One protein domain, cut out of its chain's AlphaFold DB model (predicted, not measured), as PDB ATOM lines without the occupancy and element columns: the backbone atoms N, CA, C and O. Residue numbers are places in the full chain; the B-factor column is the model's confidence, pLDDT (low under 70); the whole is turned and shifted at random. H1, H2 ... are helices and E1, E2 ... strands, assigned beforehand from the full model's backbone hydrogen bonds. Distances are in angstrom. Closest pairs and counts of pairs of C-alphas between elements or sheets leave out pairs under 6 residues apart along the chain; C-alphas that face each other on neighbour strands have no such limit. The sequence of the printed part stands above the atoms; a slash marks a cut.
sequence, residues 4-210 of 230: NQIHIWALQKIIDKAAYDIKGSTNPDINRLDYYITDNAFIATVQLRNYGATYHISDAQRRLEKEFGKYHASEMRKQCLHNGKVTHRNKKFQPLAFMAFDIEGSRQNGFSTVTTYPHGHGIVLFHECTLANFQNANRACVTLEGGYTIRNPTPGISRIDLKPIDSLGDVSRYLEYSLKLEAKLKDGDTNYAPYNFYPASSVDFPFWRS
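This is residues 4 to 210 of the 230 residues of an uncharacterized protein of Rhizobium sp. NFR17 (UniProt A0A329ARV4). A strongly twisted sheet of six strands makes the middle of this domain, with the long helix H3 packed over one face and H1 and H5 over the other: three layers, helices on both faces of a sheet. H2 and H4 sit at one end of the strands, the long links of residues 104 to 117 and 179 to 194 lie toward the other end, and the short H6 is beside H1. The printed part has 207 residues with six named helices and six named strands, in the order H1 H2 E1 H3 E2 E3 H4 E4 E5 H5 E6 H6. The sheet's order is E4 E5 E1 E3 E2 E6, antiparallel throughout, and the class is mixed, helices and strands. The whole is compact, with a radius of gyration of the C-alphas of 16.8 A and spans of 51 by 36 by 35 A.

In the sheet, E1 is residues 41 to 48, 21.6 A long from first to last C-alpha, E2 residues 96 to 103, 23.2 A, and E3 residues 118 to 125, 22.8 A. E4 is residues 148 to 154, E5 residues 157 to 164, 20.6 A, and E6 residues 195 to 198. H3, residues 57 to 79, measures 30.7 A from C-alpha 57 at (108.289, -26.444, 214.792) to C-alpha 79 and has a kink of 36 degrees near residue 72. H1, residues 4 to 23, is 28.8 A long and begins with C-alpha 4 at (115.294, -17.131, 196.396). H2 is residues 30 to 40, 14.9 A, H4 residues 128 to 137, 15.2 A, and H5 residues 168 to 178, 15.2 A. H6, residues 206 to 209, ends with C-alpha 209 at (99.160, -31.841, 184.127).

E4 and E6 are the edge strands. E1 and E3 are antiparallel at 159 degrees, with N 44 and O 122 at 2.8 A. The hairpin E2 and E3 has N 98 and O 123 at 2.8 A, and the hairpin E4 and E5 has N 150 and O 160 at 2.8 A. E5 and E1 are antiparallel neighbours, with N 45 and O 161 within hydrogen-bond range at 2.8 A, and so are E2 and E6, with N 99 and O 196 within hydrogen-bond range at 3.0 A. E1, H3 and E2 form a split strand-helix-strand unit, two strands running the same way with E3 between them, and its crossover is right-handed. H3 and H5 are on opposite faces of the sheet; the closest C-alphas of H3 and E2 are those of Gln 61 and Phe 101, 5.9 A. H5 lies over E1 and E3 at a height over the sheet of 9.3 A. H1 is on the sheet at a height of 9.8 A, over E2, along the strands at 12 degrees to E2 on the local plane. With residues 7 to 11 alone H1 touches H5, closest at the C-alphas of His 7 and Glu 176, 5.5 A, at a steep tilt of 41 degrees, opposite ways. H2 only grazes the sheet with residues 35 to 40; it touches H1, about perpendicular at 75 degrees, closest at the C-alphas of Ala 19 and Leu 33, 6.6 A. H4 is not on the sheet but touches H3, with the C-alphas of Gln 79 and Phe 134 closest at 4.9 A. H6 and H1 are close but not clearly touching, the C-alphas of Lys 17 and Phe 207 being 6.5 A apart. In H5 every O i to N i+4 pair is within hydrogen-bond range; in H1 15 of 16 are, in H2 5 of 7, in H3 16 of 19 and in H4 4 of 6, and H6 is too short for such a pair.

The C-alphas farthest apart are those of Thr 26 and Gln 108, 50.9 A. The printed part has no cut. The links H3 to E2, E2 to E3 and H5 to E6 are long. The mean pLDDT of the printed part is 87.9; residue 4, residues 103 to 112, residues 182 to 192 and residue 210 are under 70.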
ATOM      1  N   ASN A   4     115.793 -18.083 197.395       58.97
ATOM      2  CA  ASN A   4     115.294 -17.131 196.396       58.97
ATOM      3  C   ASN A   4     114.574 -17.802 195.216       58.97
ATOM      4  O   ASN A   4     113.788 -17.161 194.533       58.97
ATOM      5  N   GLN A   5     114.800 -19.091 194.964       75.75
ATOM      6  CA  GLN A   5     114.121 -19.818 193.892       75.75
ATOM      7  C   GLN A   5     112.732 -20.311 194.310       75.75
ATOM      8  O   GLN A   5     111.896 -20.531 193.438       75.75
ATOM      9  N   ILE A   6     112.459 -20.478 195.610       82.94
ATOM     10  CA  ILE A   6     111.202 -21.080 196.079       82.94
ATOM     11  C   ILE A   6     110.049 -20.086 195.979       82.94
ATOM     12  O   ILE A   6     108.995 -20.449 195.464       82.94
ATOM     13  N   HIS A   7     110.231 -18.832 196.407       86.44
ATOM     14  CA  HIS A   7     109.165 -17.834 196.257       86.44
ATOM     15  C   HIS A   7     108.890 -17.541 194.773       86.44
ATOM     16  O   HIS A   7     107.729 -17.468 194.378       86.44
ATOM     17  N   ILE A   8     109.936 -17.487 193.932       88.56
ATOM     18  CA  ILE A   8     109.804 -17.361 192.469       88.56
ATOM     19  C   ILE A   8     109.033 -18.555 191.900       88.56
ATOM     20  O   ILE A   8     108.118 -18.379 191.100       88.56
ATOM     21  N   TRP A   9     109.361 -19.774 192.329       89.31
ATOM     22  CA  TRP A   9     108.643 -20.980 191.923       89.31
ATOM     23  C   TRP A   9     107.171 -20.948 192.352       89.31
ATOM     24  O   TRP A   9     106.296 -21.268 191.546       89.31
ATOM     25  N   ALA A  10     106.879 -20.542 193.590       91.69
ATOM     26  CA  ALA A  10     105.516 -20.447 194.098       91.69
ATOM     27  C   ALA A  10     104.704 -19.402 193.317       91.69
ATOM     28  O   ALA A  10     103.588 -19.693 192.882       91.69
ATOM     29  N   LEU A  11     105.296 -18.230 193.061       94.00
ATOM     30  CA  LEU A  11     104.706 -17.180 192.232       94.00
ATOM     31  C   LEU A  11     104.437 -17.685 190.812       94.00
ATOM     32  O   LEU A  11     103.326 -17.539 190.305       94.00
ATOM     33  N   GLN A  12     105.416 -18.353 190.199       93.44
ATOM     34  CA  GLN A  12     105.256 -18.932 188.868       93.44
ATOM     35  C   GLN A  12     104.118 -19.955 188.838       93.44
ATOM     36  O   GLN A  12     103.375 -20.001 187.867       93.44
ATOM     37  N   LYS A  13     103.911 -20.745 189.900       94.19
ATOM     38  CA  LYS A  13     102.783 -21.686 189.964       94.19
ATOM     39  C   LYS A  13     101.422 -21.013 190.084       94.19
ATOM     40  O   LYS A  13     100.455 -21.533 189.528       94.19
ATOM     41  N   ILE A  14     101.342 -19.868 190.755       95.88
ATOM     42  CA  ILE A  14     100.123 -19.048 190.787       95.88
ATOM     43  C   ILE A  14      99.847 -18.472 189.391       95.88
ATOM     44  O   ILE A  14      98.723 -18.583 188.903       95.88
ATOM     45  N   ILE A  15     100.878 -17.951 188.716       95.69
ATOM     46  CA  ILE A  15     100.792 -17.452 187.334       95.69
ATOM     47  C   ILE A  15     100.372 -18.565 186.363       95.69
ATOM     48  O   ILE A  15      99.426 -18.385 185.595       95.69
ATOM     49  N   ASP A  16     101.014 -19.735 186.429       94.56
ATOM     50  CA  ASP A  16     100.689 -20.903 185.601       94.56
ATOM     51  C   ASP A  16      99.221 -21.317 185.798       94.56
ATOM     52  O   ASP A  16      98.523 -21.636 184.832       94.56
ATOM     53  N   LYS A  17      98.728 -21.296 187.046       95.50
ATOM     54  CA  LYS A  17      97.331 -21.617 187.361       95.50
ATOM     55  C   LYS A  17      96.364 -20.585 186.786       95.50
ATOM     56  O   LYS A  17      95.378 -20.985 186.171       95.50
ATOM     57  N   ALA A  18      96.642 -19.295 186.958       96.38
ATOM     58  CA  ALA A  18      95.805 -18.230 186.411       96.38
ATOM     59  C   ALA A  18      95.750 -18.298 184.875       96.38
ATOM     60  O   ALA A  18      94.673 -18.257 184.288       96.38
ATOM     61  N   ALA A  19      96.889 -18.516 184.214       95.25
ATOM     62  CA  ALA A  19      96.938 -18.686 182.763       95.25
ATOM     63  C   ALA A  19      96.192 -19.940 182.279       95.25
ATOM     64  O   ALA A  19      95.508 -19.897 181.252       95.25
ATOM     65  N   TYR A  20      96.293 -21.052 183.017       94.62
ATOM     66  CA  TYR A  20      95.508 -22.258 182.752       94.62
ATOM     67  C   TYR A  20      94.000 -21.973 182.804       94.62
ATOM     68  O   TYR A  20      93.268 -22.404 181.909       94.62
ATOM     69  N   ASP A  21      93.549 -21.227 183.815       95.56
ATOM     70  CA  ASP A  21      92.136 -20.882 183.982       95.56
ATOM     71  C   ASP A  21      91.647 -19.932 182.887       95.56
ATOM     72  O   ASP A  21      90.631 -20.214 182.252       95.56
ATOM     73  N   ILE A  22      92.403 -18.866 182.599       95.62
ATOM     74  CA  ILE A  22      92.095 -17.904 181.530       95.62
ATOM     75  C   ILE A  22      91.930 -18.633 180.199       95.62
ATOM     76  O   ILE A  22      90.907 -18.471 179.534       95.62
ATOM     77  N   LYS A  23      92.880 -19.504 179.836       92.81
ATOM     78  CA  LYS A  23      92.817 -20.283 178.591       92.81
ATOM     79  C   LYS A  23      91.557 -21.152 178.495       92.81
ATOM     80  O   LYS A  23      91.089 -21.428 177.393       92.81
ATOM     81  N   GLY A  24      91.039 -21.619 179.631       87.94
ATOM     82  CA  GLY A  24      89.821 -22.424 179.722       87.94
ATOM     83  C   GLY A  24      88.529 -21.622 179.907       87.94
ATOM     84  O   GLY A  24      87.469 -22.242 180.035       87.94
ATOM     85  N   SER A  25      88.607 -20.290 179.958       90.44
ATOM     86  CA  SER A  25      87.480 -19.397 180.233       90.44
ATOM     87  C   SER A  25      86.718 -18.981 178.970       90.44
ATOM     88  O   SER A  25      87.120 -19.260 177.841       90.44
ATOM     89  N   THR A  26      85.606 -18.267 179.162       88.56
ATOM     90  CA  THR A  26      84.851 -17.628 178.073       88.56
ATOM     91  C   THR A  26      85.567 -16.414 177.474       88.56
ATOM     92  O   THR A  26      85.197 -15.984 176.386       88.56
ATOM     93  N   ASN A  27      86.574 -15.865 178.162       89.38
ATOM     94  CA  ASN A  27      87.409 -14.765 177.682       89.38
ATOM     95  C   ASN A  27      88.901 -15.136 177.830       89.38
ATOM     96  O   ASN A  27      89.521 -14.772 178.835       89.38
ATOM     97  N   PRO A  28      89.476 -15.862 176.850       92.19
ATOM     98  CA  PRO A  28      90.820 -16.430 176.934       92.19
ATOM     99  C   PRO A  28      91.958 -15.439 176.639       92.19
ATOM    100  O   PRO A  28      93.044 -15.853 176.230       92.19
ATOM    101  N   ASP A  29      91.735 -14.140 176.836       92.88
ATOM    102  CA  ASP A  29      92.770 -13.118 176.694       92.88
ATOM    103  C   ASP A  29      93.821 -13.252 177.809       92.88
ATOM    104  O   ASP A  29      93.529 -13.048 178.980       92.88
ATOM    105  N   ILE A  30      95.067 -13.592 177.478       92.75
ATOM    106  CA  ILE A  30      96.129 -13.708 178.492       92.75
ATOM    107  C   ILE A  30      96.554 -12.345 179.058       92.75
ATOM    108  O   ILE A  30      97.135 -12.289 180.139       92.75
ATOM    109  N   ASN A  31      96.226 -11.237 178.383       94.50
ATOM    110  CA  ASN A  31      96.597  -9.896 178.841       94.50
ATOM    111  C   ASN A  31      95.849  -9.472 180.117       94.50
ATOM    112  O   ASN A  31      96.279  -8.540 180.792       94.50
ATOM    113  N   ARG A  32      94.773 -10.177 180.501       94.38
ATOM    114  CA  ARG A  32      94.093 -10.000 181.801       94.38
ATOM    115  C   ARG A  32      94.700 -10.833 182.934       94.38
ATOM    116  O   ARG A  32      94.035 -10.993 183.948       94.38
ATOM    117  N   LEU A  33      95.905 -11.393 182.790       95.12
ATOM    118  CA  LEU A  33      96.540 -12.222 183.826       95.12
ATOM    119  C   LEU A  33      96.620 -11.512 185.184       95.12
ATOM    120  O   LEU A  33      96.187 -12.073 186.188       95.12
ATOM    121  N   ASP A  34      97.135 -10.284 185.204       95.19
ATOM    122  CA  ASP A  34      97.306  -9.524 186.443       95.19
ATOM    123  C   ASP A  34      95.950  -9.247 187.097       95.19
ATOM    124  O   ASP A  34      95.763  -9.586 188.263       95.19
ATOM    125  N   TYR A  35      94.976  -8.761 186.317       95.19
ATOM    126  CA  TYR A  35      93.599  -8.546 186.778       95.19
ATOM    127  C   TYR A  35      92.933  -9.836 187.266       95.19
ATOM    128  O   TYR A  35      92.241  -9.849 188.275       95.19
ATOM    129  N   TYR A  36      93.169 -10.961 186.585       97.00
ATOM    130  CA  TYR A  36      92.665 -12.256 187.025       97.00
ATOM    131  C   TYR A  36      93.198 -12.590 188.417       97.00
ATOM    132  O   TYR A  36      92.433 -13.028 189.272       97.00
ATOM    133  N   ILE A  37      94.495 -12.401 188.656       96.75
ATOM    134  CA  ILE A  37      95.091 -12.695 189.958       96.75
ATOM    135  C   ILE A  37      94.549 -11.734 191.020       96.75
ATOM    136  O   ILE A  37      94.115 -12.215 192.060       96.75
ATOM    137  N   THR A  38      94.509 -10.423 190.772       96.69
ATOM    138  CA  THR A  38      94.003  -9.450 191.761       96.69
ATOM    139  C   THR A  38      92.534  -9.685 192.107       96.69
ATOM    140  O   THR A  38      92.168  -9.655 193.279       96.69
ATOM    141  N   ASP A  39      91.702 -10.018 191.118       96.38
ATOM    142  CA  ASP A  39      90.261 -10.209 191.322       96.38
ATOM    143  C   ASP A  39      89.925 -11.548 191.992       96.38
ATOM    144  O   ASP A  39      88.843 -11.709 192.561       96.38
ATOM    145  N   ASN A  40      90.823 -12.538 191.897       97.69
ATOM    146  CA  ASN A  40      90.529 -13.912 192.303       97.69
ATOM    147  C   ASN A  40      91.438 -14.479 193.391       97.69
ATOM    148  O   ASN A  40      91.178 -15.588 193.873       97.69
ATOM    149  N   ALA A  41      92.492 -13.768 193.783       97.69
ATOM    150  CA  ALA A  41      93.415 -14.219 194.806       97.69
ATOM    151  C   ALA A  41      93.257 -13.451 196.119       97.69
ATOM    152  O   ALA A  41      92.928 -12.269 196.157       97.69
ATOM    153  N   PHE A  42      93.561 -14.145 197.211       98.06
ATOM    154  CA  PHE A  42      93.638 -13.566 198.542       98.06
ATOM    155  C   PHE A  42      94.961 -13.934 199.197       98.06
ATOM    156  O   PHE A  42      95.389 -15.092 199.152       98.06
ATOM    157  N   ILE A  43      95.560 -12.966 199.881       97.06
ATOM    158  CA  ILE A  43      96.560 -13.222 200.910       97.06
ATOM    159  C   ILE A  43      95.879 -13.970 202.054       97.06
ATOM    160  O   ILE A  43      94.869 -13.512 202.583       97.06
ATOM    161  N   ALA A  44      96.430 -15.111 202.448       97.31
ATOM    162  CA  ALA A  44      95.879 -15.963 203.486       97.31
ATOM    163  C   ALA A  44      96.792 -16.017 204.710       97.31
ATOM    164  O   ALA A  44      97.991 -16.261 204.601       97.31
ATOM    165  N   THR A  45      96.201 -15.853 205.890       96.56
ATOM    166  CA  THR A  45      96.826 -16.166 207.178       96.56
ATOM    167  C   THR A  45      95.972 -17.192 207.906       96.56
ATOM    168  O   THR A  45      94.782 -16.976 208.126       96.56
ATOM    169  N   VAL A  46      96.567 -18.320 208.285       96.56
ATOM    170  CA  VAL A  46      95.889 -19.444 208.941       96.56
ATOM    171  C   VAL A  46      96.467 -19.614 210.331       96.56
ATOM    172  O   VAL A  46      97.616 -20.011 210.480       96.56
ATOM    173  N   GLN A  47      95.669 -19.357 211.359       94.25
ATOM    174  CA  GLN A  47      96.078 -19.533 212.746       94.25
ATOM    175  C   GLN A  47      95.605 -20.886 213.264       94.25
ATOM    176  O   GLN A  47      94.415 -21.216 213.208       94.25
ATOM    177  N   LEU A  48      96.536 -21.682 213.790       92.94
ATOM    178  CA  LEU A  48      96.184 -22.944 214.422       92.94
ATOM    179  C   LEU A  48      95.668 -22.722 215.833       92.94
ATOM    180  O   LEU A  48      96.075 -21.816 216.564       92.94
ATOM    181  N   ARG A  49      94.786 -23.623 216.253       90.31
ATOM    182  CA  ARG A  49      94.364 -23.670 217.643       90.31
ATOM    183  C   ARG A  49      95.489 -24.256 218.496       90.31
ATOM    184  O   ARG A  49      95.967 -25.364 218.241       90.31
ATOM    185  N   ASN A  50      95.910 -23.506 219.511       83.44
ATOM    186  CA  ASN A  50      97.032 -23.884 220.368       83.44
ATOM    187  C   ASN A  50      96.626 -24.155 221.839       83.44
ATOM    188  O   ASN A  50      97.182 -25.042 222.472       83.44
ATOM    189  N   TYR A  51      95.609 -23.475 222.382       82.00
ATOM    190  CA  TYR A  51      95.229 -23.592 223.808       82.00
ATOM    191  C   TYR A  51      96.389 -23.319 224.792       82.00
ATOM    192  O   TYR A  51      96.412 -23.857 225.893       82.00
ATOM    193  N   GLY A  52      97.357 -22.485 224.398       74.75
ATOM    194  CA  GLY A  52      98.503 -22.118 225.237       74.75
ATOM    195  C   GLY A  52      99.631 -23.153 225.295       74.75
ATOM    196  O   GLY A  52     100.583 -22.948 226.043       74.75
ATOM    197  N   ALA A  53      99.563 -24.236 224.518       81.69
ATOM    198  CA  ALA A  53     100.649 -25.201 224.435       81.69
ATOM    199  C   ALA A  53     101.854 -24.656 223.636       81.69
ATOM    200  O   ALA A  53     101.774 -23.729 222.826       81.69
ATOM    201  N   THR A  54     103.015 -25.245 223.867       83.00
ATOM    202  CA  THR A  54     104.186 -25.073 223.010       83.00
ATOM    203  C   THR A  54     104.319 -26.302 222.130       83.00
ATOM    204  O   THR A  54     104.109 -27.428 222.580       83.00
ATOM    205  N   TYR A  55     104.661 -26.093 220.863       81.19
ATOM    206  CA  TYR A  55     104.923 -27.189 219.934       81.19
ATOM    207  C   TYR A  55     106.292 -27.015 219.314       81.19
ATOM    208  O   TYR A  55     106.671 -25.894 218.968       81.19
ATOM    209  N   HIS A  56     106.996 -28.127 219.118       83.62
ATOM    210  CA  HIS A  56     108.130 -28.145 218.208       83.62
ATOM    211  C   HIS A  56     107.684 -27.701 216.818       83.62
ATOM    212  O   HIS A  56     106.564 -27.985 216.387       83.62
ATOM    213  N   ILE A  57     108.570 -27.003 216.117       80.75
ATOM    214  CA  ILE A  57     108.289 -26.444 214.792       80.75
ATOM    215  C   ILE A  57     107.846 -27.523 213.795       80.75
ATOM    216  O   ILE A  57     106.851 -27.334 213.099       80.75
ATOM    217  N   SER A  58     108.498 -28.686 213.793       81.00
ATOM    218  CA  SER A  58     108.124 -29.820 212.938       81.00
ATOM    219  C   SER A  58     106.707 -30.339 213.215       81.00
ATOM    220  O   SER A  58     105.939 -30.611 212.289       81.00
ATOM    221  N   ASP A  59     106.317 -30.427 214.487       85.94
ATOM    222  CA  ASP A  59     104.964 -30.822 214.885       85.94
ATOM    223  C   ASP A  59     103.932 -29.750 214.530       85.94
ATOM    224  O   ASP A  59     102.842 -30.065 214.046       85.94
ATOM    225  N   ALA A  60     104.270 -28.482 214.751       87.38
ATOM    226  CA  ALA A  60     103.428 -27.346 214.413       87.38
ATOM    227  C   ALA A  60     103.167 -27.250 212.902       87.38
ATOM    228  O   ALA A  60     102.012 -27.087 212.499       87.38
ATOM    229  N   GLN A  61     104.194 -27.437 212.072       87.31
ATOM    230  CA  GLN A  61     104.042 -27.510 210.621       87.31
ATOM    231  C   GLN A  61     103.155 -28.684 210.216       87.31
ATOM    232  O   GLN A  61     102.191 -28.491 209.476       87.31
ATOM    233  N   ARG A  62     103.432 -29.898 210.712       88.88
ATOM    234  CA  ARG A  62     102.626 -31.086 210.378       88.88
ATOM    235  C   ARG A  62     101.150 -30.868 210.715       88.88
ATOM    236  O   ARG A  62     100.259 -31.328 209.999       88.88
ATOM    237  N   ARG A  63     100.872 -30.147 211.805       91.06
ATOM    238  CA  ARG A  63      99.512 -29.736 212.174       91.06
ATOM    239  C   ARG A  63      98.945 -28.698 211.210       91.06
ATOM    240  O   ARG A  63      97.786 -28.849 210.835       91.06
ATOM    241  N   LEU A  64      99.723 -27.703 210.777       92.38
ATOM    242  CA  LEU A  64      99.285 -26.745 209.755       92.38
ATOM    243  C   LEU A  64      98.881 -27.467 208.475       92.38
ATOM    244  O   LEU A  64      97.769 -27.267 207.988       92.38
ATOM    245  N   GLU A  65      99.744 -28.348 207.979       92.31
ATOM    246  CA  GLU A  65      99.499 -29.096 206.750       92.31
ATOM    247  C   GLU A  65      98.248 -29.960 206.840       92.31
ATOM    248  O   GLU A  65      97.386 -29.934 205.958       92.31
ATOM    249  N   LYS A  66      98.117 -30.697 207.946       93.69
ATOM    250  CA  LYS A  66      96.963 -31.555 208.195       93.69
ATOM    251  C   LYS A  66      95.669 -30.751 208.280       93.69
ATOM    252  O   LYS A  66      94.687 -31.096 207.624       93.69
ATOM    253  N   GLU A  67      95.641 -29.714 209.112       95.19
ATOM    254  CA  GLU A  67      94.406 -28.991 209.411       95.19
ATOM    255  C   GLU A  67      93.985 -28.087 208.251       95.19
ATOM    256  O   GLU A  67      92.805 -28.080 207.888       95.19
ATOM    257  N   PHE A  68      94.930 -27.393 207.608       96.62
ATOM    258  CA  PHE A  68      94.631 -26.611 206.409       96.62
ATOM    259  C   PHE A  68      94.292 -27.508 205.220       96.62
ATOM    260  O   PHE A  68      93.318 -27.240 204.520       96.62
ATOM    261  N   GLY A  69      95.013 -28.616 205.025       95.56
ATOM    262  CA  GLY A  69      94.687 -29.596 203.990       95.56
ATOM    263  C   GLY A  69      93.283 -30.176 204.162       95.56
ATOM    264  O   GLY A  69      92.539 -30.295 203.187       95.56
ATOM    265  N   LYS A  70      92.874 -30.455 205.408       95.69
ATOM    266  CA  LYS A  70      91.501 -30.860 205.732       95.69
ATOM    267  C   LYS A  70      90.499 -29.760 205.395       95.69
ATOM    268  O   LYS A  70      89.542 -30.049 204.686       95.69
ATOM    269  N   TYR A  71      90.723 -28.524 205.846       97.19
ATOM    270  CA  TYR A  71      89.847 -27.389 205.534       97.19
ATOM    271  C   TYR A  71      89.693 -27.174 204.023       97.19
ATOM    272  O   TYR A  71      88.575 -27.071 203.515       97.19
ATOM    273  N   HIS A  72      90.809 -27.164 203.291       97.12
ATOM    274  CA  HIS A  72      90.824 -27.016 201.839       97.12
ATOM    275  C   HIS A  72      89.997 -28.115 201.168       97.12
ATOM    276  O   HIS A  72      89.121 -27.827 200.351       97.12
ATOM    277  N   ALA A  73      90.224 -29.373 201.558       93.62
ATOM    278  CA  ALA A  73      89.562 -30.534 200.977       93.62
ATOM    279  C   ALA A  73      88.075 -30.663 201.338       93.62
ATOM    280  O   ALA A  73      87.274 -31.015 200.467       93.62
ATOM    281  N   SER A  74      87.708 -30.437 202.603       91.56
ATOM    282  CA  SER A  74      86.367 -30.738 203.114       91.56
ATOM    283  C   SER A  74      85.421 -29.546 203.115       91.56
ATOM    284  O   SER A  74      84.222 -29.785 202.975       91.56
ATOM    285  N   GLU A  75      85.935 -28.317 203.212       95.06
ATOM    286  CA  GLU A  75      85.129 -27.097 203.336       95.06
ATOM    287  C   GLU A  75      85.320 -26.172 202.130       95.06
ATOM    288  O   GLU A  75      84.415 -26.057 201.302       95.06
ATOM    289  N   MET A  76      86.506 -25.568 201.972       96.69
ATOM    290  CA  MET A  76      86.756 -24.500 200.990       96.69
ATOM    291  C   MET A  76      86.368 -24.925 199.568       96.69
ATOM    292  O   MET A  76      85.598 -24.254 198.886       96.69
ATOM    293  N   ARG A  77      86.839 -26.097 199.132       94.94
ATOM    294  CA  ARG A  77      86.536 -26.648 197.804       94.94
ATOM    295  C   ARG A  77      85.049 -26.887 197.556       94.94
ATOM    296  O   ARG A  77      84.601 -26.791 196.414       94.94
ATOM    297  N   LYS A  78      84.288 -27.221 198.602       94.75
ATOM    298  CA  LYS A  78      82.838 -27.421 198.502       94.75
ATOM    299  C   LYS A  78      82.102 -26.090 198.445       94.75
ATOM    300  O   LYS A  78      81.175 -25.973 197.654       94.75
ATOM    301  N   GLN A  79      82.543 -25.095 199.214       96.00
ATOM    302  CA  GLN A  79      81.976 -23.742 199.201       96.00
ATOM    303  C   GLN A  79      82.069 -23.083 197.816       96.00
ATOM    304  O   GLN A  79      81.194 -22.312 197.443       96.00
ATOM    305  N   CYS A  80      83.067 -23.450 197.010       95.50
ATOM    306  CA  CYS A  80      83.200 -23.018 195.616       95.50
ATOM    307  C   CYS A  80      82.109 -23.568 194.664       95.50
ATOM    308  O   CYS A  80      82.014 -23.135 193.514       95.50
ATOM    309  N   LEU A  81      81.291 -24.541 195.083       94.19
ATOM    310  CA  LEU A  81      80.381 -25.286 194.207       94.19
ATOM    311  C   LEU A  81      78.934 -25.221 194.712       94.19
ATOM    312  O   LEU A  81      78.666 -25.541 195.865       94.19
ATOM    313  N   HIS A  82      77.977 -24.931 193.825       86.19
ATOM    314  CA  HIS A  82      76.554 -24.787 194.183       86.19
ATOM    315  C   HIS A  82      75.947 -25.975 194.943       86.19
ATOM    316  O   HIS A  82      75.094 -25.787 195.802       86.19
ATOM    317  N   ASN A  83      76.365 -27.202 194.632       85.50
ATOM    318  CA  ASN A  83      75.860 -28.414 195.282       85.50
ATOM    319  C   ASN A  83      76.799 -28.954 196.374       85.50
ATOM    320  O   ASN A  83      76.572 -30.057 196.871       85.50
ATOM    321  N   GLY A  84      77.891 -28.244 196.682       87.94
ATOM    322  CA  GLY A  84      78.914 -28.684 197.630       87.94
ATOM    323  C   GLY A  84      79.658 -29.966 197.230       87.94
ATOM    324  O   GLY A  84      80.351 -30.549 198.063       87.94
ATOM    325  N   LYS A  85      79.520 -30.456 195.988       90.94
ATOM    326  CA  LYS A  85      80.093 -31.742 195.552       90.94
ATOM    327  C   LYS A  85      81.225 -31.548 194.558       90.94
ATOM    328  O   LYS A  85      81.008 -31.193 193.398       90.94
ATOM    329  N   VAL A  86      82.436 -31.902 194.980       90.25
ATOM    330  CA  VAL A  86      83.584 -31.974 194.072       90.25
ATOM    331  C   VAL A  86      83.498 -33.247 193.230       90.25
ATOM    332  O   VAL A  86      83.440 -34.355 193.754       90.25
ATOM    333  N   THR A  87      83.496 -33.090 191.909       91.00
ATOM    334  CA  THR A  87      83.379 -34.159 190.910       91.00
ATOM    335  C   THR A  87      84.518 -34.054 189.905       91.00
ATOM    336  O   THR A  87      85.096 -32.985 189.727       91.00
ATOM    337  N   HIS A  88      84.808 -35.129 189.167       88.44
ATOM    338  CA  HIS A  88      85.834 -35.107 188.114       88.44
ATOM    339  C   HIS A  88      85.662 -33.932 187.127       88.44
ATOM    340  O   HIS A  88      86.639 -33.314 186.717       88.44
ATOM    341  N   ARG A  89      84.416 -33.560 186.798       87.75
ATOM    342  CA  ARG A  89      84.106 -32.477 185.845       87.75
ATOM    343  C   ARG A  89      84.431 -31.077 186.375       87.75
ATOM    344  O   ARG A  89      84.759 -30.200 185.579       87.75
ATOM    345  N   ASN A  90      84.341 -30.861 187.689       91.44
ATOM    346  CA  ASN A  90      84.555 -29.548 188.308       91.44
ATOM    347  C   ASN A  90      85.899 -29.419 189.050       91.44
ATOM    348  O   ASN A  90      86.219 -28.329 189.518       91.44
ATOM    349  N   LYS A  91      86.729 -30.478 189.086       91.00
ATOM    350  CA  LYS A  91      88.090 -30.433 189.660       91.00
ATOM    351  C   LYS A  91      88.992 -29.367 189.014       91.00
ATOM    352  O   LYS A  91      89.896 -28.869 189.675       91.00
ATOM    353  N   LYS A  92      88.731 -28.979 187.760       91.19
ATOM    354  CA  LYS A  92      89.432 -27.879 187.069       91.19
ATOM    355  C   LYS A  92      89.155 -26.487 187.657       91.19
ATOM    356  O   LYS A  92      89.990 -25.609 187.528       91.19
ATOM    357  N   PHE A  93      88.026 -26.312 188.344       93.50
ATOM    358  CA  PHE A  93      87.604 -25.039 188.941       93.50
ATOM    359  C   PHE A  93      87.970 -24.918 190.426       93.50
ATOM    360  O   PHE A  93      87.435 -24.077 191.139       93.50
ATOM    361  N   GLN A  94      88.797 -25.824 190.943       94.06
ATOM    362  CA  GLN A  94      89.112 -25.850 192.366       94.06
ATOM    363  C   GLN A  94      90.138 -24.764 192.703       94.06
ATOM    364  O   GLN A  94      91.049 -24.537 191.898       94.06
ATOM    365  N   PRO A  95      90.016 -24.119 193.877       96.94
ATOM    366  CA  PRO A  95      90.983 -23.125 194.309       96.94
ATOM    367  C   PRO A  95      92.355 -23.771 194.518       96.94
ATOM    368  O   PRO A  95      92.456 -24.873 195.075       96.94
ATOM    369  N   LEU A  96      93.398 -23.065 194.090       97.69
ATOM    370  CA  LEU A  96      94.783 -23.390 194.402       97.69
ATOM    371  C   LEU A  96      95.220 -22.533 195.587       97.69
ATOM    372  O   LEU A  96      95.076 -21.319 195.551       97.69
ATOM    373  N   ALA A  97      95.775 -23.150 196.617       97.69
ATOM    374  CA  ALA A  97      96.360 -22.454 197.747       97.69
ATOM    375  C   ALA A  97      97.827 -22.840 197.893       97.69
ATOM    376  O   ALA A  97      98.159 -24.022 197.868       97.69
ATOM    377  N   PHE A  98      98.691 -21.855 198.078       96.62
ATOM    378  CA  PHE A  98     100.033 -22.039 198.610       96.62
ATOM    379  C   PHE A  98     100.007 -21.634 200.076       96.62
ATOM    380  O   PHE A  98      99.482 -20.567 200.374       96.62
ATOM    381  N   MET A  99     100.567 -22.442 200.973       95.81
ATOM    382  CA  MET A  99     100.731 -22.078 202.383       95.81
ATOM    383  C   MET A  99     102.140 -22.424 202.839       95.81
ATOM    384  O   MET A  99     102.559 -23.568 202.682       95.81
ATOM    385  N   ALA A 100     102.821 -21.461 203.447       92.06
ATOM    386  CA  ALA A 100     104.079 -21.619 204.154       92.06
ATOM    387  C   ALA A 100     103.859 -21.486 205.665       92.06
ATOM    388  O   ALA A 100     103.044 -20.684 206.120       92.06
ATOM    389  N   PHE A 101     104.559 -22.302 206.439       89.06
ATOM    390  CA  PHE A 101     104.559 -22.268 207.892       89.06
ATOM    391  C   PHE A 101     105.430 -21.114 208.394       89.06
ATOM    392  O   PHE A 101     106.566 -20.953 207.949       89.06
ATOM    393  N   ASP A 102     104.907 -20.352 209.352       83.31
ATOM    394  CA  ASP A 102     105.630 -19.269 210.008       83.31
ATOM    395  C   ASP A 102     105.747 -19.513 211.519       83.31
ATOM    396  O   ASP A 102     104.903 -20.146 212.165       83.31
ATOM    397  N   ILE A 103     106.834 -18.990 212.076       69.81
ATOM    398  CA  ILE A 103     107.182 -19.039 213.489       69.81
ATOM    399  C   ILE A 103     107.322 -17.610 214.010       69.81
ATOM    400  O   ILE A 103     108.415 -17.065 214.149       69.81
ATOM    401  N   GLU A 104     106.208 -16.958 214.347       63.06
ATOM    402  CA  GLU A 104     106.334 -15.764 215.186       63.06
ATOM    403  C   GLU A 104     106.873 -16.148 216.568       63.06
ATOM    404  O   GLU A 104     106.486 -17.159 217.161       63.06
ATOM    405  N   GLY A 105     107.766 -15.307 217.095       51.59
ATOM    406  CA  GLY A 105     108.207 -15.367 218.489       51.59
ATOM    407  C   GLY A 105     109.406 -16.270 218.794       51.59
ATOM    408  O   GLY A 105     109.886 -16.250 219.926       51.59
ATOM    409  N   SER A 106     109.963 -17.006 217.829       53.28
ATOM    410  CA  SER A 106     111.194 -17.775 218.061       53.28
ATOM    411  C   SER A 106     112.433 -16.888 217.884       53.28
ATOM    412  O   SER A 106     112.872 -16.621 216.765       53.28
ATOM    413  N   ARG A 107     113.048 -16.444 218.988       49.53
ATOM    414  CA  ARG A 107     114.372 -15.782 218.950       49.53
ATOM    415  C   ARG A 107     115.498 -16.732 218.504       49.53
ATOM    416  O   ARG A 107     116.577 -16.272 218.148       49.53
ATOM    417  N   GLN A 108     115.247 -18.041 218.536       53.50
ATOM    418  CA  GLN A 108     116.190 -19.098 218.181       53.50
ATOM    419  C   GLN A 108     115.816 -19.700 216.820       53.50
ATOM    420  O   GLN A 108     114.760 -20.312 216.671       53.50
ATOM    421  N   ASN A 109     116.689 -19.512 215.828       53.81
ATOM    422  CA  ASN A 109     116.490 -19.907 214.426       53.81
ATOM    423  C   ASN A 109     116.834 -21.392 214.179       53.81
ATOM    424  O   ASN A 109     117.613 -21.700 213.284       53.81
ATOM    425  N   GLY A 110     116.313 -22.300 215.005       57.81
ATOM    426  CA  GLY A 110     116.613 -23.732 214.942       57.81
ATOM    427  C   GLY A 110     115.361 -24.595 214.807       57.81
ATOM    428  O   GLY A 110     114.285 -24.233 215.274       57.81
ATOM    429  N   PHE A 111     115.512 -25.770 214.198       59.59
ATOM    430  CA  PHE A 111     114.455 -26.778 214.053       59.59
ATOM    431  C   PHE A 111     113.914 -27.325 215.376       59.59
ATOM    432  O   PHE A 111     112.739 -27.676 215.484       59.59
ATOM    433  N   SER A 112     114.777 -27.389 216.385       61.34
ATOM    434  CA  SER A 112     114.461 -27.839 217.740       61.34
ATOM    435  C   SER A 112     113.744 -26.776 218.580       61.34
ATOM    436  O   SER A 112     113.352 -27.060 219.714       61.34
ATOM    437  N   THR A 113     113.526 -25.576 218.038       72.94
ATOM    438  CA  THR A 113     112.802 -24.505 218.722       72.94
ATOM    439  C   THR A 113     111.305 -24.819 218.822       72.94
ATOM    440  O   THR A 113     110.738 -25.600 218.051       72.94
ATOM    441  N   VAL A 114     110.651 -24.195 219.800       78.25
ATOM    442  CA  VAL A 114     109.206 -24.276 220.018       78.25
ATOM    443  C   VAL A 114     108.505 -22.976 219.626       78.25
ATOM    444  O   VAL A 114     109.082 -21.894 219.728       78.25
ATOM    445  N   THR A 115     107.240 -23.069 219.222       77.88
ATOM    446  CA  THR A 115     106.365 -21.910 218.991       77.88
ATOM    447  C   THR A 115     105.083 -22.004 219.820       77.88
ATOM    448  O   THR A 115     104.519 -23.085 220.016       77.88
ATOM    449  N   THR A 116     104.626 -20.851 220.309       79.00
ATOM    450  CA  THR A 116     103.338 -20.653 220.994       79.00
ATOM    451  C   THR A 116     102.264 -20.078 220.072       79.00
ATOM    452  O   THR A 116     101.091 -20.037 220.446       79.00
ATOM    453  N   TYR A 117     102.612 -19.681 218.848       80.62
ATOM    454  CA  TYR A 117     101.670 -19.104 217.887       80.62
ATOM    455  C   TYR A 117     101.885 -19.699 216.492       80.62
ATOM    456  O   TYR A 117     102.212 -18.968 215.559       80.62
ATOM    457  N   PRO A 118     101.726 -21.026 216.321       84.50
ATOM    458  CA  PRO A 118     101.913 -21.644 215.020       84.50
ATOM    459  C   PRO A 118     100.833 -21.170 214.046       84.50
ATOM    460  O   PRO A 118      99.631 -21.319 214.295       84.50
ATOM    461  N   HIS A 119     101.268 -20.606 212.927       90.75
ATOM    462  CA  HIS A 119     100.385 -20.134 211.871       90.75
ATOM    463  C   HIS A 119     101.030 -20.348 210.503       90.75
ATOM    464  O   HIS A 119     102.201 -20.705 210.389       90.75
ATOM    465  N   GLY A 120     100.228 -20.199 209.458       92.69
ATOM    466  CA  GLY A 120     100.695 -20.219 208.085       92.69
ATOM    467  C   GLY A 120     100.345 -18.932 207.367       92.69
ATOM    468  O   GLY A 120      99.291 -18.350 207.622       92.69
ATOM    469  N   HIS A 121     101.194 -18.551 206.424       94.88
ATOM    470  CA  HIS A 121     100.959 -17.472 205.478       94.88
ATOM    471  C   HIS A 121     100.994 -18.005 204.056       94.88
ATOM    472  O   HIS A 121     101.712 -18.955 203.753       94.88
ATOM    473  N   GLY A 122     100.197 -17.430 203.171       94.81
ATOM    474  CA  GLY A 122     100.112 -17.942 201.821       94.81
ATOM    475  C   GLY A 122      99.191 -17.158 200.914       94.81
ATOM    476  O   GLY A 122      98.769 -16.053 201.239       94.81
ATOM    477  N   ILE A 123      98.879 -17.754 199.769       97.62
ATOM    478  CA  ILE A 123      97.998 -17.181 198.752       97.62
ATOM    479  C   ILE A 123      96.955 -18.226 198.386       97.62
ATOM    480  O   ILE A 123      97.303 -19.382 198.148       97.62
ATOM    481  N   VAL A 124      95.690 -17.823 198.299       98.19
ATOM    482  CA  VAL A 124      94.605 -18.651 197.764       98.19
ATOM    483  C   VAL A 124      94.094 -18.006 196.486       98.19
ATOM    484  O   VAL A 124      93.533 -16.921 196.544       98.19
ATOM    485  N   LEU A 125      94.273 -18.677 195.350       98.25
ATOM    486  CA  LEU A 125      93.736 -18.297 194.046       98.25
ATOM    487  C   LEU A 125      92.476 -19.118 193.754       98.25
ATOM    488  O   LEU A 125      92.533 -20.343 193.582       98.25
ATOM    489  N   PHE A 126      91.337 -18.442 193.688       98.19
ATOM    490  CA  PHE A 126      90.068 -19.029 193.274       98.19
ATOM    491  C   PHE A 126      89.931 -19.007 191.752       98.19
ATOM    492  O   PHE A 126      90.564 -18.216 191.062       98.19
ATOM    493  N   HIS A 127      89.080 -19.881 191.218       97.06
ATOM    494  CA  HIS A 127      88.679 -19.787 189.820       97.06
ATOM    495  C   HIS A 127      87.518 -18.790 189.688       97.06
ATOM    496  O   HIS A 127      86.547 -18.907 190.444       97.06
ATOM    497  N   GLU A 128      87.553 -17.911 188.681       95.69
ATOM    498  CA  GLU A 128      86.551 -16.845 188.452       95.69
ATOM    499  C   GLU A 128      85.093 -17.343 188.487       95.69
ATOM    500  O   GLU A 128      84.250 -16.786 189.181       95.69
ATOM    501  N   CYS A 129      84.795 -18.483 187.850       94.88
ATOM    502  CA  CYS A 129      83.456 -19.092 187.866       94.88
ATOM    503  C   CYS A 129      82.969 -19.605 189.236       94.88
ATOM    504  O   CYS A 129      81.817 -20.014 189.354       94.88
ATOM    505  N   THR A 130      83.835 -19.681 190.246       96.25
ATOM    506  CA  THR A 130      83.510 -20.289 191.550       96.25
ATOM    507  C   THR A 130      83.717 -19.367 192.738       96.25
ATOM    508  O   THR A 130      83.185 -19.650 193.812       96.25
ATOM    509  N   LEU A 131      84.447 -18.262 192.559       97.00
ATOM    510  CA  LEU A 131      84.711 -17.310 193.631       97.00
ATOM    511  C   LEU A 131      83.410 -16.772 194.235       97.00
ATOM    512  O   LEU A 131      83.253 -16.811 195.451       97.00
ATOM    513  N   ALA A 132      82.437 -16.386 193.408       96.94
ATOM    514  CA  ALA A 132      81.145 -15.880 193.877       96.94
ATOM    515  C   ALA A 132      80.417 -16.854 194.830       96.94
ATOM    516  O   ALA A 132      79.769 -16.430 195.787       96.94
ATOM    517  N   ASN A 133      80.566 -18.169 194.627       97.81
ATOM    518  CA  ASN A 133      79.990 -19.173 195.524       97.81
ATOM    519  C   ASN A 133      80.689 -19.177 196.886       97.81
ATOM    520  O   ASN A 133      80.016 -19.185 197.918       97.81
ATOM    521  N   PHE A 134      82.024 -19.109 196.891       97.56
ATOM    522  CA  PHE A 134      82.803 -18.984 198.120       97.56
ATOM    523  C   PHE A 134      82.452 -17.697 198.879       97.56
ATOM    524  O   PHE A 134      82.218 -17.745 200.090       97.56
ATOM    525  N   GLN A 135      82.353 -16.570 198.167       97.31
ATOM    526  CA  GLN A 135      81.981 -15.272 198.737       97.31
ATOM    527  C   GLN A 135      80.581 -15.326 199.363       97.31
ATOM    528  O   GLN A 135      80.402 -14.927 200.513       97.31
ATOM    529  N   ASN A 136      79.595 -15.903 198.667       96.88
ATOM    530  CA  ASN A 136      78.243 -16.058 199.206       96.88
ATOM    531  C   ASN A 136      78.208 -16.988 200.435       96.88
ATOM    532  O   ASN A 136      77.546 -16.672 201.424       96.88
ATOM    533  N   ALA A 137      78.947 -18.103 200.406       96.00
ATOM    534  CA  ALA A 137      79.040 -19.031 201.535       96.00
ATOM    535  C   ALA A 137      79.666 -18.384 202.784       96.00
ATOM    536  O   ALA A 137      79.300 -18.734 203.905       96.00
ATOM    537  N   ASN A 138      80.567 -17.416 202.595       96.81
ATOM    538  CA  ASN A 138      81.288 -16.733 203.672       96.81
ATOM    539  C   ASN A 138      80.857 -15.270 203.860       96.81
ATOM    540  O   ASN A 138      81.553 -14.512 204.531       96.81
ATOM    541  N   ARG A 139      79.692 -14.862 203.340       96.50
ATOM    542  CA  ARG A 139      79.214 -13.465 203.387       96.50
ATOM    543  C   ARG A 139      79.147 -12.874 204.798       96.50
ATOM    544  O   ARG A 139      79.349 -11.684 204.982       96.50
ATOM    545  N   ALA A 140      78.884 -13.712 205.803       96.44
ATOM    546  CA  ALA A 140      78.830 -13.303 207.208       96.44
ATOM    547  C   ALA A 140      80.218 -13.057 207.829       96.44
ATOM    548  O   ALA A 140      80.309 -12.571 208.952       96.44
ATOM    549  N   CYS A 141      81.289 -13.421 207.121       96.75
ATOM    550  CA  CYS A 141      82.678 -13.292 207.554       96.75
ATOM    551  C   CYS A 141      83.412 -12.143 206.845       96.75
ATOM    552  O   CYS A 141      84.618 -12.006 207.045       96.75
ATOM    553  N   VAL A 142      82.729 -11.367 205.994       97.12
ATOM    554  CA  VAL A 142      83.352 -10.304 205.195       97.12
ATOM    555  C   VAL A 142      83.924  -9.199 206.089       97.12
ATOM    556  O   VAL A 142      83.318  -8.818 207.092       97.12
ATOM    557  N   THR A 143      85.104  -8.693 205.741       95.88
ATOM    558  CA  THR A 143      85.743  -7.563 206.427       95.88
ATOM    559  C   THR A 143      85.455  -6.252 205.695       95.88
ATOM    560  O   THR A 143      85.069  -6.249 204.528       95.88
ATOM    561  N   LEU A 144      85.669  -5.115 206.365       93.00
ATOM    562  CA  LEU A 144      85.515  -3.787 205.750       93.00
ATOM    563  C   LEU A 144      86.439  -3.583 204.538       93.00
ATOM    564  O   LEU A 144      86.101  -2.840 203.628       93.00
ATOM    565  N   GLU A 145      87.581  -4.270 204.523       91.94
ATOM    566  CA  GLU A 145      88.577  -4.228 203.447       91.94
ATOM    567  C   GLU A 145      88.199  -5.124 202.252       91.94
ATOM    568  O   GLU A 145      88.988  -5.270 201.329       91.94
ATOM    569  N   GLY A 146      87.026  -5.775 202.260       92.19
ATOM    570  CA  GLY A 146      86.601  -6.707 201.204       92.19
ATOM    571  C   GLY A 146      87.191  -8.120 201.323       92.19
ATOM    572  O   GLY A 146      86.985  -8.960 200.446       92.19
ATOM    573  N   GLY A 147      87.913  -8.395 202.411       96.69
ATOM    574  CA  GLY A 147      88.443  -9.709 202.765       96.69
ATOM    575  C   GLY A 147      87.466 -10.566 203.571       96.69
ATOM    576  O   GLY A 147      86.275 -10.270 203.654       96.69
ATOM    577  N   TYR A 148      87.975 -11.625 204.205       98.31
ATOM    578  CA  TYR A 148      87.194 -12.540 205.044       98.31
ATOM    579  C   TYR A 148      87.954 -12.935 206.310       98.31
ATOM    580  O   TYR A 148      89.108 -13.343 206.232       98.31
ATOM    581  N   THR A 149      87.284 -12.919 207.461       98.38
ATOM    582  CA  THR A 149      87.785 -13.511 208.710       98.38
ATOM    583  C   THR A 149      86.886 -14.674 209.117       98.38
ATOM    584  O   THR A 149      85.820 -14.494 209.709       98.38
ATOM    585  N   ILE A 150      87.332 -15.892 208.824       97.56
ATOM    586  CA  ILE A 150      86.597 -17.132 209.089       97.56
ATOM    587  C   ILE A 150      87.104 -17.724 210.404       97.56
ATOM    588  O   ILE A 150      88.254 -18.156 210.513       97.56
ATOM    589  N   ARG A 151      86.252 -17.744 211.430       96.75
ATOM    590  CA  ARG A 151      86.607 -18.253 212.764       96.75
ATOM    591  C   ARG A 151      86.226 -19.718 212.913       96.75
ATOM    592  O   ARG A 151      85.124 -20.113 212.552       96.75
ATOM    593  N   ASN A 152      87.118 -20.490 213.525       94.38
ATOM    594  CA  ASN A 152      86.933 -21.908 213.832       94.38
ATOM    595  C   ASN A 152      86.435 -22.761 212.643       94.38
ATOM    596  O   ASN A 152      85.509 -23.552 212.832       94.38
ATOM    597  N   PRO A 153      87.016 -22.634 211.430       93.62
ATOM    598  CA  PRO A 153      86.522 -23.366 210.261       93.62
ATOM    599  C   PRO A 153      86.700 -24.883 210.393       93.62
ATOM    600  O   PRO A 153      85.991 -25.656 209.756       93.62
ATOM    601  N   THR A 154      87.644 -25.323 211.226       92.56
ATOM    602  CA  THR A 154      87.824 -26.720 211.628       92.56
ATOM    603  C   THR A 154      88.184 -26.777 213.118       92.56
ATOM    604  O   THR A 154      88.553 -25.754 213.700       92.56
ATOM    605  N   PRO A 155      88.140 -27.955 213.770       91.50
ATOM    606  CA  PRO A 155      88.573 -28.083 215.163       91.50
ATOM    607  C   PRO A 155      90.035 -27.673 215.418       91.50
ATOM    608  O   PRO A 155      90.355 -27.246 216.528       91.50
ATOM    609  N   GLY A 156      90.916 -27.805 214.417       92.56
ATOM    610  CA  GLY A 156      92.343 -27.498 214.536       92.56
ATOM    611  C   GLY A 156      92.753 -26.090 214.098       92.56
ATOM    612  O   GLY A 156      93.860 -25.664 214.428       92.56
ATOM    613  N   ILE A 157      91.881 -25.346 213.414       95.88
ATOM    614  CA  ILE A 157      92.134 -23.967 212.970       95.88
ATOM    615  C   ILE A 157      91.309 -23.014 213.831       95.88
ATOM    616  O   ILE A 157      90.095 -23.159 213.945       95.88
ATOM    617  N   SER A 158      91.950 -22.016 214.437       95.56
ATOM    618  CA  SER A 158      91.250 -20.980 215.202       95.56
ATOM    619  C   SER A 158      90.688 -19.889 214.291       95.56
ATOM    620  O   SER A 158      89.562 -19.431 214.505       95.56
ATOM    621  N   ARG A 159      91.447 -19.483 213.268       96.50
ATOM    622  CA  ARG A 159      91.077 -18.393 212.361       96.50
ATOM    623  C   ARG A 159      91.757 -18.524 211.002       96.50
ATOM    624  O   ARG A 159      92.913 -18.932 210.931       96.50
ATOM    625  N   ILE A 160      91.045 -18.142 209.948       97.88
ATOM    626  CA  ILE A 160      91.601 -17.876 208.622       97.88
ATOM    627  C   ILE A 160      91.245 -16.445 208.256       97.88
ATOM    628  O   ILE A 160      90.066 -16.102 208.215       97.88
ATOM    629  N   ASP A 161      92.262 -15.641 207.989       98.06
ATOM    630  CA  ASP A 161      92.116 -14.292 207.462       98.06
ATOM    631  C   ASP A 161      92.503 -14.310 205.980       98.06
ATOM    632  O   ASP A 161      93.589 -14.770 205.626       98.06
ATOM    633  N   LEU A 162      91.602 -13.839 205.123       98.06
ATOM    634  CA  LEU A 162      91.794 -13.659 203.690       98.06
ATOM    635  C   LEU A 162      91.744 -12.167 203.387       98.06
ATOM    636  O   LEU A 162      90.738 -11.522 203.672       98.06
ATOM    637  N   LYS A 163      92.807 -11.620 202.811       97.50
ATOM    638  CA  LYS A 163      92.893 -10.214 202.413       97.50
ATOM    639  C   LYS A 163      92.965 -10.104 200.894       97.50
ATOM    640  O   LYS A 163      93.687 -10.909 200.301       97.50
ATOM    641  N   PRO A 164      92.237  -9.168 200.264       96.25
ATOM    642  CA  PRO A 164      92.366  -8.924 198.833       96.25
ATOM    643  C   PRO A 164      93.799  -8.554 198.450       96.25
ATOM    644  O   PRO A 164      94.611  -8.178 199.300       96.25
ATOM    645  N   ILE A 165      94.100  -8.702 197.166       94.06
ATOM    646  CA  ILE A 165      95.400  -8.386 196.587       94.06
ATOM    647  C   ILE A 165      95.231  -7.186 195.662       94.06
ATOM    648  O   ILE A 165      94.418  -7.236 194.743       94.06
ATOM    649  N   ASP A 166      96.047  -6.154 195.862       90.75
ATOM    650  CA  ASP A 166      96.001  -4.949 195.030       90.75
ATOM    651  C   ASP A 166      96.858  -5.092 193.761       90.75
ATOM    652  O   ASP A 166      96.579  -4.470 192.736       90.75
ATOM    653  N   SER A 167      97.909  -5.920 193.800       92.06
ATOM    654  CA  SER A 167      98.806  -6.132 192.663       92.06
ATOM    655  C   SER A 167      99.537  -7.480 192.684       92.06
ATOM    656  O   SER A 167      99.768  -8.086 193.733       92.06
ATOM    657  N   LEU A 168     100.025  -7.920 191.519       89.75
ATOM    658  CA  LEU A 168     100.933  -9.072 191.424       89.75
ATOM    659  C   LEU A 168     102.238  -8.857 192.219       89.75
ATOM    660  O   LEU A 168     102.815  -9.806 192.758       89.75
ATOM    661  N   GLY A 169     102.682  -7.602 192.342       90.50
ATOM    662  CA  GLY A 169     103.816  -7.231 193.187       90.50
ATOM    663  C   GLY A 169     103.581  -7.560 194.664       90.50
ATOM    664  O   GLY A 169     104.506  -8.014 195.340       90.50
ATOM    665  N   ASP A 170     102.350  -7.410 195.158       88.38
ATOM    666  CA  ASP A 170     101.985  -7.773 196.535       88.38
ATOM    667  C   ASP A 170     102.040  -9.276 196.758       88.38
ATOM    668  O   ASP A 170     102.546  -9.717 197.788       88.38
ATOM    669  N   VAL A 171     101.612 -10.069 195.770       90.81
ATOM    670  CA  VAL A 171     101.741 -11.533 195.803       90.81
ATOM    671  C   VAL A 171     103.205 -11.930 195.964       90.81
ATOM    672  O   VAL A 171     103.535 -12.709 196.854       90.81
ATOM    673  N   SER A 172     104.089 -11.364 195.136       90.81
ATOM    674  CA  SER A 172     105.525 -11.660 195.181       90.81
ATOM    675  C   SER A 172     106.139 -11.314 196.544       90.81
ATOM    676  O   SER A 172     106.722 -12.182 197.199       90.81
ATOM    677  N   ARG A 173     105.921 -10.079 197.024       89.50
ATOM    678  CA  ARG A 173     106.429  -9.616 198.330       89.50
ATOM    679  C   ARG A 173     105.880 -10.447 199.487       89.50
ATOM    680  O   ARG A 173     106.605 -10.752 200.434       89.50
ATOM    681  N   TYR A 174     104.606 -10.826 199.424       90.19
ATOM    682  CA  TYR A 174     103.984 -11.620 200.476       90.19
ATOM    683  C   TYR A 174     104.484 -13.066 200.490       90.19
ATOM    684  O   TYR A 174     104.678 -13.633 201.565       90.19
ATOM    685  N   LEU A 175     104.745 -13.669 199.325       89.94
ATOM    686  CA  LEU A 175     105.369 -14.993 199.240       89.94
ATOM    687  C   LEU A 175     106.796 -14.983 199.791       89.94
ATOM    688  O   LEU A 175     107.150 -15.884 200.549       89.94
ATOM    689  N   GLU A 176     107.590 -13.960 199.463       87.44
ATOM    690  CA  GLU A 176     108.931 -13.771 200.029       87.44
ATOM    691  C   GLU A 176     108.872 -13.658 201.561       87.44
ATOM    692  O   GLU A 176     109.572 -14.384 202.269       87.44
ATOM    693  N   TYR A 177     107.957 -12.835 202.084       85.75
ATOM    694  CA  TYR A 177     107.705 -12.733 203.523       85.75
ATOM    695  C   TYR A 177     107.293 -14.077 204.144       85.75
ATOM    696  O   TYR A 177     107.833 -14.471 205.178       85.75
ATOM    697  N   SER A 178     106.364 -14.798 203.511       83.62
ATOM    698  CA  SER A 178     105.836 -16.078 204.008       83.62
ATOM    699  C   SER A 178     106.918 -17.161 204.081       83.62
ATOM    700  O   SER A 178     106.844 -18.060 204.913       83.62
ATOM    701  N   LEU A 179     107.939 -17.068 203.227       82.75
ATOM    702  CA  LEU A 179     109.040 -18.026 203.122       82.75
ATOM    703  C   LEU A 179     110.305 -17.607 203.882       82.75
ATOM    704  O   LEU A 179     111.294 -18.339 203.855       82.75
ATOM    705  N   LYS A 180     110.277 -16.496 204.633       78.25
ATOM    706  CA  LYS A 180     111.419 -15.995 205.426       78.25
ATOM    707  C   LYS A 180     112.042 -17.041 206.360       78.25
ATOM    708  O   LYS A 180     113.208 -16.916 206.728       78.25
ATOM    709  N   LEU A 181     111.259 -18.034 206.796       71.88
ATOM    710  CA  LEU A 181     111.739 -19.103 207.662       71.88
ATOM    711  C   LEU A 181     112.652 -20.074 206.915       71.88
ATOM    712  O   LEU A 181     113.656 -20.483 207.480       71.88
ATOM    713  N   GLU A 182     112.346 -20.415 205.666       69.88
ATOM    714  CA  GLU A 182     113.153 -21.367 204.897       69.88
ATOM    715  C   GLU A 182     114.609 -20.887 204.783       69.88
ATOM    716  O   GLU A 182     115.525 -21.653 205.075       69.88
ATOM    717  N   ALA A 183     114.826 -19.586 204.557       65.06
ATOM    718  CA  ALA A 183     116.157 -18.974 204.524       65.06
ATOM    719  C   ALA A 183     116.950 -19.113 205.842       65.06
ATOM    720  O   ALA A 183     118.174 -18.942 205.869       65.06
ATOM    721  N   LYS A 184     116.261 -19.368 206.960       66.94
ATOM    722  CA  LYS A 184     116.850 -19.476 208.303       66.94
ATOM    723  C   LYS A 184     117.183 -20.911 208.703       66.94
ATOM    724  O   LYS A 184     117.883 -21.089 209.697       66.94
ATOM    725  N   LEU A 185     116.718 -21.912 207.960       64.50
ATOM    726  CA  LEU A 185     116.973 -23.321 208.250       64.50
ATOM    727  C   LEU A 185     118.378 -23.675 207.750       64.50
ATOM    728  O   LEU A 185     118.579 -23.987 206.581       64.50
ATOM    729  N   LYS A 186     119.378 -23.541 208.629       56.16
ATOM    730  CA  LYS A 186     120.801 -23.719 208.282       56.16
ATOM    731  C   LYS A 186     121.373 -25.097 208.631       56.16
ATOM    732  O   LYS A 186     122.463 -25.407 208.165       56.16
ATOM    733  N   ASP A 187     120.631 -25.929 209.364       52.28
ATOM    734  CA  ASP A 187     121.133 -27.196 209.900       52.28
ATOM    735  C   ASP A 187     120.351 -28.420 209.392       52.28
ATOM    736  O   ASP A 187     119.183 -28.621 209.718       52.28
ATOM    737  N   GLY A 188     121.049 -29.275 208.640       50.69
ATOM    738  CA  GLY A 188     121.094 -30.717 208.909       50.69
ATOM    739  C   GLY A 188     119.946 -31.641 208.497       50.69
ATOM    740  O   GLY A 188     120.128 -32.843 208.659       50.69
ATOM    741  N   ASP A 189     118.828 -31.170 207.940       48.62
ATOM    742  CA  ASP A 189     117.769 -32.081 207.470       48.62
ATOM    743  C   ASP A 189     117.274 -31.711 206.064       48.62
ATOM    744  O   ASP A 189     116.626 -30.689 205.840       48.62
ATOM    745  N   THR A 190     117.615 -32.542 205.078       52.28
ATOM    746  CA  THR A 190     117.405 -32.282 203.643       52.28
ATOM    747  C   THR A 190     115.964 -32.515 203.168       52.28
ATOM    748  O   THR A 190     115.680 -32.301 201.991       52.28
ATOM    749  N   ASN A 191     115.047 -32.913 204.061       56.25
ATOM    750  CA  ASN A 191     113.662 -33.281 203.724       56.25
ATOM    751  C   ASN A 191     112.581 -32.369 204.327       56.25
ATOM    752  O   ASN A 191     111.390 -32.639 204.160       56.25
ATOM    753  N   TYR A 192     112.956 -31.298 205.025       66.38
ATOM    754  CA  TYR A 192     111.980 -30.379 205.600       66.38
ATOM    755  C   TYR A 192     111.585 -29.281 204.605       66.38
ATOM    756  O   TYR A 192     112.407 -28.459 204.210       66.38
ATOM    757  N   ALA A 193     110.304 -29.237 204.233       75.31
ATOM    758  CA  ALA A 193     109.737 -28.187 203.391       75.31
ATOM    759  C   ALA A 193     108.641 -27.449 204.170       75.31
ATOM    760  O   ALA A 193     107.556 -28.007 204.304       75.31
ATOM    761  N   PRO A 194     108.860 -26.219 204.677       83.50
ATOM    762  CA  PRO A 194     107.873 -25.488 205.477       83.50
ATOM    763  C   PRO A 194     106.757 -24.884 204.631       83.50
ATOM    764  O   PRO A 194     106.302 -23.781 204.905       83.50
ATOM    765  N   TYR A 195     106.342 -25.550 203.562       88.81
ATOM    766  CA  TYR A 195     105.337 -25.043 202.648       88.81
ATOM    767  C   TYR A 195     104.720 -26.164 201.823       88.81
ATOM    768  O   TYR A 195     105.347 -27.187 201.555       88.81
ATOM    769  N   ASN A 196     103.490 -25.949 201.361       91.69
ATOM    770  CA  ASN A 196     102.837 -26.873 200.446       91.69
ATOM    771  C   ASN A 196     101.787 -26.179 199.568       91.69
ATOM    772  O   ASN A 196     101.278 -25.105 199.901       91.69
ATOM    773  N   PHE A 197     101.442 -26.835 198.459       94.50
ATOM    774  CA  PHE A 197     100.302 -26.483 197.623       94.50
ATOM    775  C   PHE A 197      99.093 -27.372 197.921       94.50
ATOM    776  O   PHE A 197      99.208 -28.582 198.118       94.50
ATOM    777  N   TYR A 198      97.910 -26.769 197.864       95.06
ATOM    778  CA  TYR A 198      96.620 -27.414 198.063       95.06
ATOM    779  C   TYR A 198      95.708 -27.070 196.878       95.06
ATOM    780  O   TYR A 198      95.454 -25.897 196.628       95.06
ATOM    781  N   PRO A 199      95.195 -28.054 196.128       92.25
ATOM    782  CA  PRO A 199      95.478 -29.472 196.288       92.25
ATOM    783  C   PRO A 199      96.922 -29.793 195.881       92.25
ATOM    784  O   PRO A 199      97.457 -29.170 194.965       92.25
ATOM    785  N   ALA A 200      97.520 -30.801 196.513       90.00
ATOM    786  CA  ALA A 200      98.844 -31.285 196.134       90.00
ATOM    787  C   ALA A 200      98.872 -31.774 194.674       90.00
ATOM    788  O   ALA A 200      97.831 -32.133 194.104       90.00
ATOM    789  N   SER A 201     100.071 -31.803 194.081       86.56
ATOM    790  CA  SER A 201     100.277 -32.297 192.716       86.56
ATOM    791  C   SER A 201      99.705 -33.699 192.554       86.56
ATOM    792  O   SER A 201     100.106 -34.637 193.240       86.56
ATOM    793  N   SER A 202      98.716 -33.836 191.674       82.88
ATOM    794  CA  SER A 202      98.012 -35.095 191.475       82.88
ATOM    795  C   SER A 202      97.372 -35.157 190.099       82.88
ATOM    796  O   SER A 202      96.899 -34.161 189.549       82.88
ATOM    797  N   VAL A 203      97.294 -36.386 189.592       78.25
ATOM    798  CA  VAL A 203      96.558 -36.777 188.388       78.25
ATOM    799  C   VAL A 203      95.106 -36.311 188.374       78.25
ATOM    800  O   VAL A 203      94.538 -36.123 187.301       78.25
ATOM    801  N   ASP A 204      94.530 -36.119 189.553       83.31
ATOM    802  CA  ASP A 204      93.140 -35.741 189.741       83.31
ATOM    803  C   ASP A 204      92.839 -34.274 189.440       83.31
ATOM    804  O   ASP A 204      91.687 -33.942 189.159       83.31
ATOM    805  N   PHE A 205      93.831 -33.387 189.518       87.31
ATOM    806  CA  PHE A 205      93.631 -31.956 189.313       87.31
ATOM    807  C   PHE A 205      94.281 -31.541 187.990       87.31
ATOM    808  O   PHE A 205      95.508 -31.498 187.900       87.31
ATOM    809  N   PRO A 206      93.476 -31.237 186.953       87.62
ATOM    810  CA  PRO A 206      93.973 -31.068 185.589       87.62
ATOM    811  C   PRO A 206      95.079 -30.022 185.415       87.62
ATOM    812  O   PRO A 206      95.941 -30.207 184.559       87.62
ATOM    813  N   PHE A 207      95.095 -28.966 186.234       89.25
ATOM    814  CA  PHE A 207      96.126 -27.927 186.162       89.25
ATOM    815  C   PHE A 207      97.541 -28.493 186.388       89.25
ATOM    816  O   PHE A 207      98.472 -28.109 185.689       89.25
ATOM    817  N   TRP A 208      97.724 -29.474 187.280       88.38
ATOM    818  CA  TRP A 208      99.055 -30.046 187.532       88.38
ATOM    819  C   TRP A 208      99.626 -30.793 186.323       88.38
ATOM    820  O   TRP A 208     100.835 -30.987 186.223       88.38
ATOM    821  N   ARG A 209      98.763 -31.201 185.385       81.00
ATOM    822  CA  ARG A 209      99.160 -31.841 184.127       81.00
ATOM    823  C   ARG A 209      99.390 -30.844 182.999       81.00
ATOM    824  O   ARG A 209      99.970 -31.227 181.979       81.00
ATOM    825  N   SER A 210      98.902 -29.608 183.118       69.12
ATOM    826  CA  SER A 210      99.016 -28.648 182.029       69.12
ATOM    827  C   SER A 210     100.470 -28.211 181.889       69.12
ATOM    828  O   SER A 210     100.992 -27.461 182.707       69.12
TER     829      SER A 210